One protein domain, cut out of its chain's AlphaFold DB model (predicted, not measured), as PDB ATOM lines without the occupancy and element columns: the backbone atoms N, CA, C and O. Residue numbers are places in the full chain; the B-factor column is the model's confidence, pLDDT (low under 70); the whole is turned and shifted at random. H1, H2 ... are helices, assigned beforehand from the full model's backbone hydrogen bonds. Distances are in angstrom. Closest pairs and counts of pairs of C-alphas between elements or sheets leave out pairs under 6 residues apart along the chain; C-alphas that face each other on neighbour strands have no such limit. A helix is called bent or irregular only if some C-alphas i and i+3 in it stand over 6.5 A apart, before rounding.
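AT A GLANCE: This is residues 6 to 60 of the 113 residues of an uncharacterized protein of Hydnomerulius pinastri MD-312 (UniProt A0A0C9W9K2). The model is an open, flat hook of two helices: the long helix H1 makes an arch with a kink near residue 26, and the shorter helix H2 folds back from its end. The two helices meet near the tight link between them, at Thr 38 and Val 46, and the space between their far parts is empty. The printed part has 55 residues, with two named helices in the order H1, H2 and no named strand; the class is all helix. The whole is extended, with a radius of gyration of the C-alphas of 16.8 A, and the C-alphas span 48 by 28 by 7 A.

IN THESE COORDINATES: H1 covers residues 6 to 40 and measures 48.2 A from first to last C-alpha, beginning at C-alpha 6 at (52.833, 105.330, -12.503) and ending at C-alpha 40 at (27.794, 120.185, 25.869). It is irregular: C-alphas 10 and 13 are 7.0 A apart. It has a kink of 41 degrees near Gly 26. H2 covers residues 43 to 59, is 24.4 A long, and ends at C-alpha 59 at (25.295, 117.117, -2.689).

HOW THE PARTS SIT: H1 and H2 are close but not clearly touching, with 1 pair of C-alphas within 8 A, those of Thr 38 and Val 46, 6.7 A apart. Their centres are 22.1 A apart. They run opposite ways at a shallow tilt of 21 degrees, where the line of H1 is a rough one. In H2 every O i to N i+4 pair is within hydrogen-bond range; in H1 27 of 31 are.

THE WHOLE: The C-alphas farthest apart are those of Trp 6 and Lys 42, at 49.6 A. Residues 6 to 36, 39 to 45 and 47 to 60 stand free. The link from H1 to H2 is tight, with 2 residues. The printed part has no cut. Its mean pLDDT is 90.8, and no printed residue is under 70.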
ATOM      1  N   TRP A   6      52.462 106.682 -12.949       71.94
ATOM      2  CA  TRP A   6      52.833 105.330 -12.503       71.94
ATOM      3  C   TRP A   6      53.563 105.315 -11.150       71.94
ATOM      4  O   TRP A   6      53.292 104.463 -10.308       71.94
ATOM      5  N   LYS A   7      54.458 106.279 -10.892       70.38
ATOM      6  CA  LYS A   7      55.261 106.318  -9.664       70.38
ATOM      7  C   LYS A   7      54.390 106.689  -8.464       70.38
ATOM      8  O   LYS A   7      54.574 106.144  -7.377       70.38
ATOM      9  N   LYS A   8      53.379 107.540  -8.683       70.56
ATOM     10  CA  LYS A   8      52.321 107.812  -7.697       70.56
ATOM     11  C   LYS A   8      51.537 106.549  -7.363       70.56
ATOM     12  O   LYS A   8      51.268 106.311  -6.190       70.56
ATOM     13  N   MET A   9      51.219 105.724  -8.363       76.81
ATOM     14  CA  MET A   9      50.512 104.458  -8.146       76.81
ATOM     15  C   MET A   9      51.341 103.453  -7.342       76.81
ATOM     16  O   MET A   9      50.815 102.863  -6.402       76.81
ATOM     17  N   VAL A  10      52.641 103.321  -7.629       81.75
ATOM     18  CA  VAL A  10      53.543 102.417  -6.887       81.75
ATOM     19  C   VAL A  10      53.605 102.774  -5.396       81.75
ATOM     20  O   VAL A  10      53.556 101.891  -4.543       81.75
ATOM     21  N   HIS A  11      53.654 104.063  -5.055       85.56
ATOM     22  CA  HIS A  11      53.697 104.500  -3.655       85.56
ATOM     23  C   HIS A  11      52.321 104.601  -2.985       85.56
ATOM     24  O   HIS A  11      52.249 104.819  -1.773       85.56
ATOM     25  N   MET A  12      51.227 104.424  -3.730       88.38
ATOM     26  CA  MET A  12      49.870 104.633  -3.221       88.38
ATOM     27  C   MET A  12      49.533 103.679  -2.076       88.38
ATOM     28  O   MET A  12      49.047 104.121  -1.039       88.38
ATOM     29  N   VAL A  13      49.857 102.391  -2.218       88.81
ATOM     30  CA  VAL A  13      49.587 101.377  -1.185       88.81
ATOM     31  C   VAL A  13      50.327 101.709   0.112       88.81
ATOM     32  O   VAL A  13      49.737 101.721   1.190       88.81
ATOM     33  N   GLN A  14      51.611 102.057   0.016       91.12
ATOM     34  CA  GLN A  14      52.408 102.442   1.179       91.12
ATOM     35  C   GLN A  14      51.862 103.716   1.841       91.12
ATOM     36  O   GLN A  14      51.746 103.777   3.068       91.12
ATOM     37  N   ALA A  15      51.485 104.718   1.041       90.69
ATOM     38  CA  ALA A  15      50.881 105.949   1.533       90.69
ATOM     39  C   ALA A  15      49.547 105.684   2.248       90.69
ATOM     40  O   ALA A  15      49.325 106.232   3.328       90.69
ATOM     41  N   LEU A  16      48.692 104.817   1.697       92.62
ATOM     42  CA  LEU A  16      47.431 104.404   2.317       92.62
ATOM     43  C   LEU A  16      47.668 103.704   3.656       92.62
ATOM     44  O   LEU A  16      47.054 104.085   4.647       92.62
ATOM     45  N   CYS A  17      48.619 102.770   3.734       94.75
ATOM     46  CA  CYS A  17      48.980 102.107   4.992       94.75
ATOM     47  C   CYS A  17      49.446 103.102   6.069       94.75
ATOM     48  O   CYS A  17      49.086 102.975   7.242       94.75
ATOM     49  N   ILE A  18      50.243 104.108   5.692       95.06
ATOM     50  CA  ILE A  18      50.698 105.159   6.614       95.06
ATOM     51  C   ILE A  18      49.523 106.038   7.055       95.06
ATOM     52  O   ILE A  18      49.369 106.291   8.252       95.06
ATOM     53  N   LYS A  19      48.689 106.493   6.111       93.81
ATOM     54  CA  LYS A  19      47.500 107.308   6.392       93.81
ATOM     55  C   LYS A  19      46.525 106.572   7.305       93.81
ATOM     56  O   LYS A  19      46.085 107.154   8.285       93.81
ATOM     57  N   TYR A  20      46.279 105.290   7.055       94.56
ATOM     58  CA  TYR A  20      45.424 104.451   7.887       94.56
ATOM     59  C   TYR A  20      45.932 104.366   9.330       94.56
ATOM     60  O   TYR A  20      45.193 104.645  10.269       94.56
ATOM     61  N   LYS A  21      47.227 104.083   9.530       94.62
ATOM     62  CA  LYS A  21      47.826 104.070  10.876       94.62
ATOM     63  C   LYS A  21      47.714 105.425  11.578       94.62
ATOM     64  O   LYS A  21      47.518 105.466  12.789       94.62
ATOM     65  N   ARG A  22      47.856 106.535  10.845       93.06
ATOM     66  CA  ARG A  22      47.658 107.887  11.396       93.06
ATOM     67  C   ARG A  22      46.197 108.141  11.762       93.06
ATOM     68  O   ARG A  22      45.950 108.647  12.848       93.06
ATOM     69  N   ALA A  23      45.257 107.742  10.909       93.44
ATOM     70  CA  ALA A  23      43.826 107.859  11.168       93.44
ATOM     71  C   ALA A  23      43.425 107.073  12.424       93.44
ATOM     72  O   ALA A  23      42.775 107.627  13.301       93.44
ATOM     73  N   LEU A  24      43.914 105.837  12.579       94.19
ATOM     74  CA  LEU A  24      43.695 105.044  13.793       94.19
ATOM     75  C   LEU A  24      44.223 105.734  15.056       94.19
ATOM     76  O   LEU A  24      43.556 105.722  16.083       94.19
ATOM     77  N   LYS A  25      45.406 106.356  14.987       92.69
ATOM     78  CA  LYS A  25      45.949 107.125  16.119       92.69
ATOM     79  C   LYS A  25      45.093 108.350  16.449       92.69
ATOM     80  O   LYS A  25      44.933 108.670  17.619       92.69
ATOM     81  N   GLY A  26      44.573 109.032  15.428       92.25
ATOM     82  CA  GLY A  26      43.716 110.207  15.591       92.25
ATOM     83  C   GLY A  26      42.296 109.878  16.054       92.25
ATOM     84  O   GLY A  26      41.654 110.741  16.644       92.25
ATOM     85  N   LEU A  27      41.828 108.645  15.832       94.12
ATOM     86  CA  LEU A  27      40.452 108.229  16.104       94.12
ATOM     87  C   LEU A  27      40.056 108.482  17.557       94.12
ATOM     88  O   LEU A  27      39.043 109.120  17.803       94.12
ATOM     89  N   THR A  28      40.868 108.049  18.523       92.31
ATOM     90  CA  THR A  28      40.542 108.219  19.946       92.31
ATOM     91  C   THR A  28      40.373 109.692  20.320       92.31
ATOM     92  O   THR A  28      39.400 110.052  20.980       92.31
ATOM     93  N   THR A  29      41.289 110.553  19.869       92.69
ATOM     94  CA  THR A  29      41.242 111.997  20.136       92.69
ATOM     95  C   THR A  29      40.033 112.648  19.472       92.69
ATOM     96  O   THR A  29      39.329 113.425  20.115       92.69
ATOM     97  N   ALA A  30      39.765 112.305  18.211       92.56
ATOM     98  CA  ALA A  30      38.625 112.824  17.464       92.56
ATOM     99  C   ALA A  30      37.294 112.401  18.104       92.56
ATOM    100  O   ALA A  30      36.446 113.250  18.363       92.56
ATOM    101  N   THR A  31      37.144 111.121  18.454       94.94
ATOM    102  CA  THR A  31      35.953 110.594  19.134       94.94
ATOM    103  C   THR A  31      35.733 111.269  20.484       94.94
ATOM    104  O   THR A  31      34.613 111.653  20.809       94.94
ATOM    105  N   HIS A  32      36.793 111.458  21.274       94.44
ATOM    106  CA  HIS A  32      36.684 112.145  22.559       94.44
ATOM    107  C   HIS A  32      36.225 113.601  22.395       94.44
ATOM    108  O   HIS A  32      35.335 114.054  23.120       94.44
ATOM    109  N   ALA A  33      36.812 114.334  21.444       93.00
ATOM    110  CA  ALA A  33      36.435 115.713  21.148       93.00
ATOM    111  C   ALA A  33      34.982 115.811  20.654       93.00
ATOM    112  O   ALA A  33      34.224 116.637  21.159       93.00
ATOM    113  N   TYR A  34      34.573 114.920  19.746       92.31
ATOM    114  CA  TYR A  34      33.204 114.839  19.239       92.31
ATOM    115  C   TYR A  34      32.186 114.566  20.354       92.31
ATOM    116  O   TYR A  34      31.192 115.283  20.480       92.31
ATOM    117  N   ASN A  35      32.453 113.576  21.211       95.06
ATOM    118  CA  ASN A  35      31.565 113.236  22.324       95.06
ATOM    119  C   ASN A  35      31.452 114.391  23.325       95.06
ATOM    120  O   ASN A  35      30.361 114.694  23.800       95.06
ATOM    121  N   SER A  36      32.570 115.061  23.611       94.94
ATOM    122  CA  SER A  36      32.609 116.217  24.514       94.94
ATOM    123  C   SER A  36      31.822 117.407  23.951       94.94
ATOM    124  O   SER A  36      31.064 118.052  24.679       94.94
ATOM    125  N   LEU A  37      31.949 117.678  22.647       92.38
ATOM    126  CA  LEU A  37      31.175 118.713  21.959       92.38
ATOM    127  C   LEU A  37      29.679 118.383  21.970       92.38
ATOM    128  O   LEU A  37      28.860 119.220  22.337       92.38
ATOM    129  N   THR A  38      29.321 117.146  21.631       92.94
ATOM    130  CA  THR A  38      27.922 116.707  21.552       92.94
ATOM    131  C   THR A  38      27.239 116.726  22.920       92.94
ATOM    132  O   THR A  38      26.085 117.126  23.021       92.94
ATOM    133  N   ALA A  39      27.953 116.356  23.989       92.31
ATOM    134  CA  ALA A  39      27.420 116.368  25.351       92.31
ATOM    135  C   ALA A  39      27.174 117.784  25.906       92.31
ATOM    136  O   ALA A  39      26.353 117.958  26.805       92.31
ATOM    137  N   THR A  40      27.897 118.788  25.405       93.88
ATOM    138  CA  THR A  40      27.794 120.185  25.869       93.88
ATOM    139  C   THR A  40      26.914 121.051  24.968       93.88
ATOM    140  O   THR A  40      26.384 122.072  25.413       93.88
ATOM    141  N   ALA A  41      26.731 120.654  23.708       93.38
ATOM    142  CA  ALA A  41      25.890 121.351  22.750       93.38
ATOM    143  C   ALA A  41      24.391 121.158  23.039       93.38
ATOM    144  O   ALA A  41      23.942 120.152  23.585       93.38
ATOM    145  N   LYS A  42      23.580 122.136  22.623       95.31
ATOM    146  CA  LYS A  42      22.116 122.014  22.661       95.31
ATOM    147  C   LYS A  42      21.662 120.998  21.615       95.31
ATOM    148  O   LYS A  42      22.133 121.043  20.483       95.31
ATOM    149  N   GLU A  43      20.660 120.188  21.940       93.00
ATOM    150  CA  GLU A  43      20.121 119.170  21.025       93.00
ATOM    151  C   GLU A  43      19.703 119.746  19.658       93.00
ATOM    152  O   GLU A  43      19.969 119.151  18.619       93.00
ATOM    153  N   ALA A  44      19.115 120.947  19.642       94.12
ATOM    154  CA  ALA A  44      18.728 121.621  18.402       94.12
ATOM    155  C   ALA A  44      19.930 121.953  17.496       94.12
ATOM    156  O   ALA A  44      19.805 121.896  16.276       94.12
ATOM    157  N   LEU A  45      21.088 122.286  18.083       93.69
ATOM    158  CA  LEU A  45      22.320 122.544  17.330       93.69
ATOM    159  C   LEU A  45      22.895 121.248  16.769       93.69
ATOM    160  O   LEU A  45      23.254 121.219  15.601       93.69
ATOM    161  N   VAL A  46      22.917 120.181  17.572       93.81
ATOM    162  CA  VAL A  46      23.380 118.861  17.122       93.81
ATOM    163  C   VAL A  46      22.553 118.396  15.925       93.81
ATOM    164  O   VAL A  46      23.118 118.095  14.883       93.81
ATOM    165  N   ARG A  47      21.217 118.438  16.025       94.25
ATOM    166  CA  ARG A  47      20.321 118.073  14.913       94.25
ATOM    167  C   ARG A  47      20.568 118.910  13.663       94.25
ATOM    168  O   ARG A  47      20.579 118.368  12.565       94.25
ATOM    169  N   LYS A  48      20.758 120.220  13.834       94.81
ATOM    170  CA  LYS A  48      21.043 121.124  12.721       94.81
ATOM    171  C   LYS A  48      22.348 120.740  12.017       94.81
ATOM    172  O   LYS A  48      22.339 120.596  10.804       94.81
ATOM    173  N   TRP A  49      23.436 120.550  12.762       92.88
ATOM    174  CA  TRP A  49      24.737 120.201  12.184       92.88
ATOM    175  C   TRP A  49      24.737 118.826  11.520       92.88
ATOM    176  O   TRP A  49      25.334 118.675  10.462       92.88
ATOM    177  N   THR A  50      24.035 117.846  12.093       92.81
ATOM    178  CA  THR A  50      23.867 116.530  11.459       92.81
ATOM    179  C   THR A  50      23.125 116.648  10.128       92.81
ATOM    180  O   THR A  50      23.573 116.076   9.142       92.81
ATOM    181  N   GLN A  51      22.044 117.435  10.066       93.62
ATOM    182  CA  GLN A  51      21.326 117.654   8.807       93.62
ATOM    183  C   GLN A  51      22.199 118.366   7.766       93.62
ATOM    184  O   GLN A  51      22.214 117.971   6.605       93.62
ATOM    185  N   GLU A  52      22.951 119.390   8.179       91.19
ATOM    186  CA  GLU A  52      23.877 120.102   7.294       91.19
ATOM    187  C   GLU A  52      24.955 119.160   6.731       91.19
ATOM    188  O   GLU A  52      25.241 119.211   5.537       91.19
ATOM    189  N   GLU A  53      25.513 118.262   7.550       91.88
ATOM    190  CA  GLU A  53      26.475 117.252   7.091       91.88
ATOM    191  C   GLU A  53      25.851 116.282   6.074       91.88
ATOM    192  O   GLU A  53      26.451 116.007   5.032       91.88
ATOM    193  N   GLU A  54      24.647 115.773   6.349       92.25
ATOM    194  CA  GLU A  54      23.929 114.863   5.449       92.25
ATOM    195  C   GLU A  54      23.645 115.512   4.087       92.25
ATOM    196  O   GLU A  54      23.893 114.901   3.043       92.25
ATOM    197  N   ASP A  55      23.193 116.768   4.090       90.31
ATOM    198  CA  ASP A  55      22.919 117.534   2.873       90.31
ATOM    199  C   ASP A  55      24.205 117.749   2.052       90.31
ATOM    200  O   ASP A  55      24.207 117.573   0.828       90.31
ATOM    201  N   MET A  56      25.329 118.060   2.714       90.06
ATOM    202  CA  MET A  56      26.637 118.212   2.061       90.06
ATOM    203  C   MET A  56      27.111 116.905   1.422       90.06
ATOM    204  O   MET A  56      27.553 116.917   0.268       90.06
ATOM    205  N   GLN A  57      26.982 115.778   2.133       88.38
ATOM    206  CA  GLN A  57      27.347 114.460   1.610       88.38
ATOM    207  C   GLN A  57      26.456 114.042   0.433       88.38
ATOM    208  O   GLN A  57      26.963 113.507  -0.555       88.38
ATOM    209  N   GLY A  58      25.150 114.319   0.498       89.06
ATOM    210  CA  GLY A  58      24.215 114.067  -0.602       89.06
ATOM    211  C   GLY A  58      24.505 114.924  -1.840       89.06
ATOM    212  O   GLY A  58      24.407 114.444  -2.974       89.06
ATOM    213  N   GLY A  59      24.917 116.177  -1.632       85.69
ATOM    214  CA  GLY A  59      25.295 117.117  -2.689       85.69
ATOM    215  C   GLY A  59      26.657 116.839  -3.331       85.69
ATOM    216  O   GLY A  59      26.841 117.152  -4.507       85.69
ATOM    217  N   HIS A  60      27.580 116.188  -2.615       86.56
ATOM    218  CA  HIS A  60      28.982 116.017  -3.024       86.56
ATOM    219  C   HIS A  60      29.159 115.332  -4.390       86.56
ATOM    220  O   HIS A  60      30.085 115.639  -5.137       86.56
TER     221      HIS A  60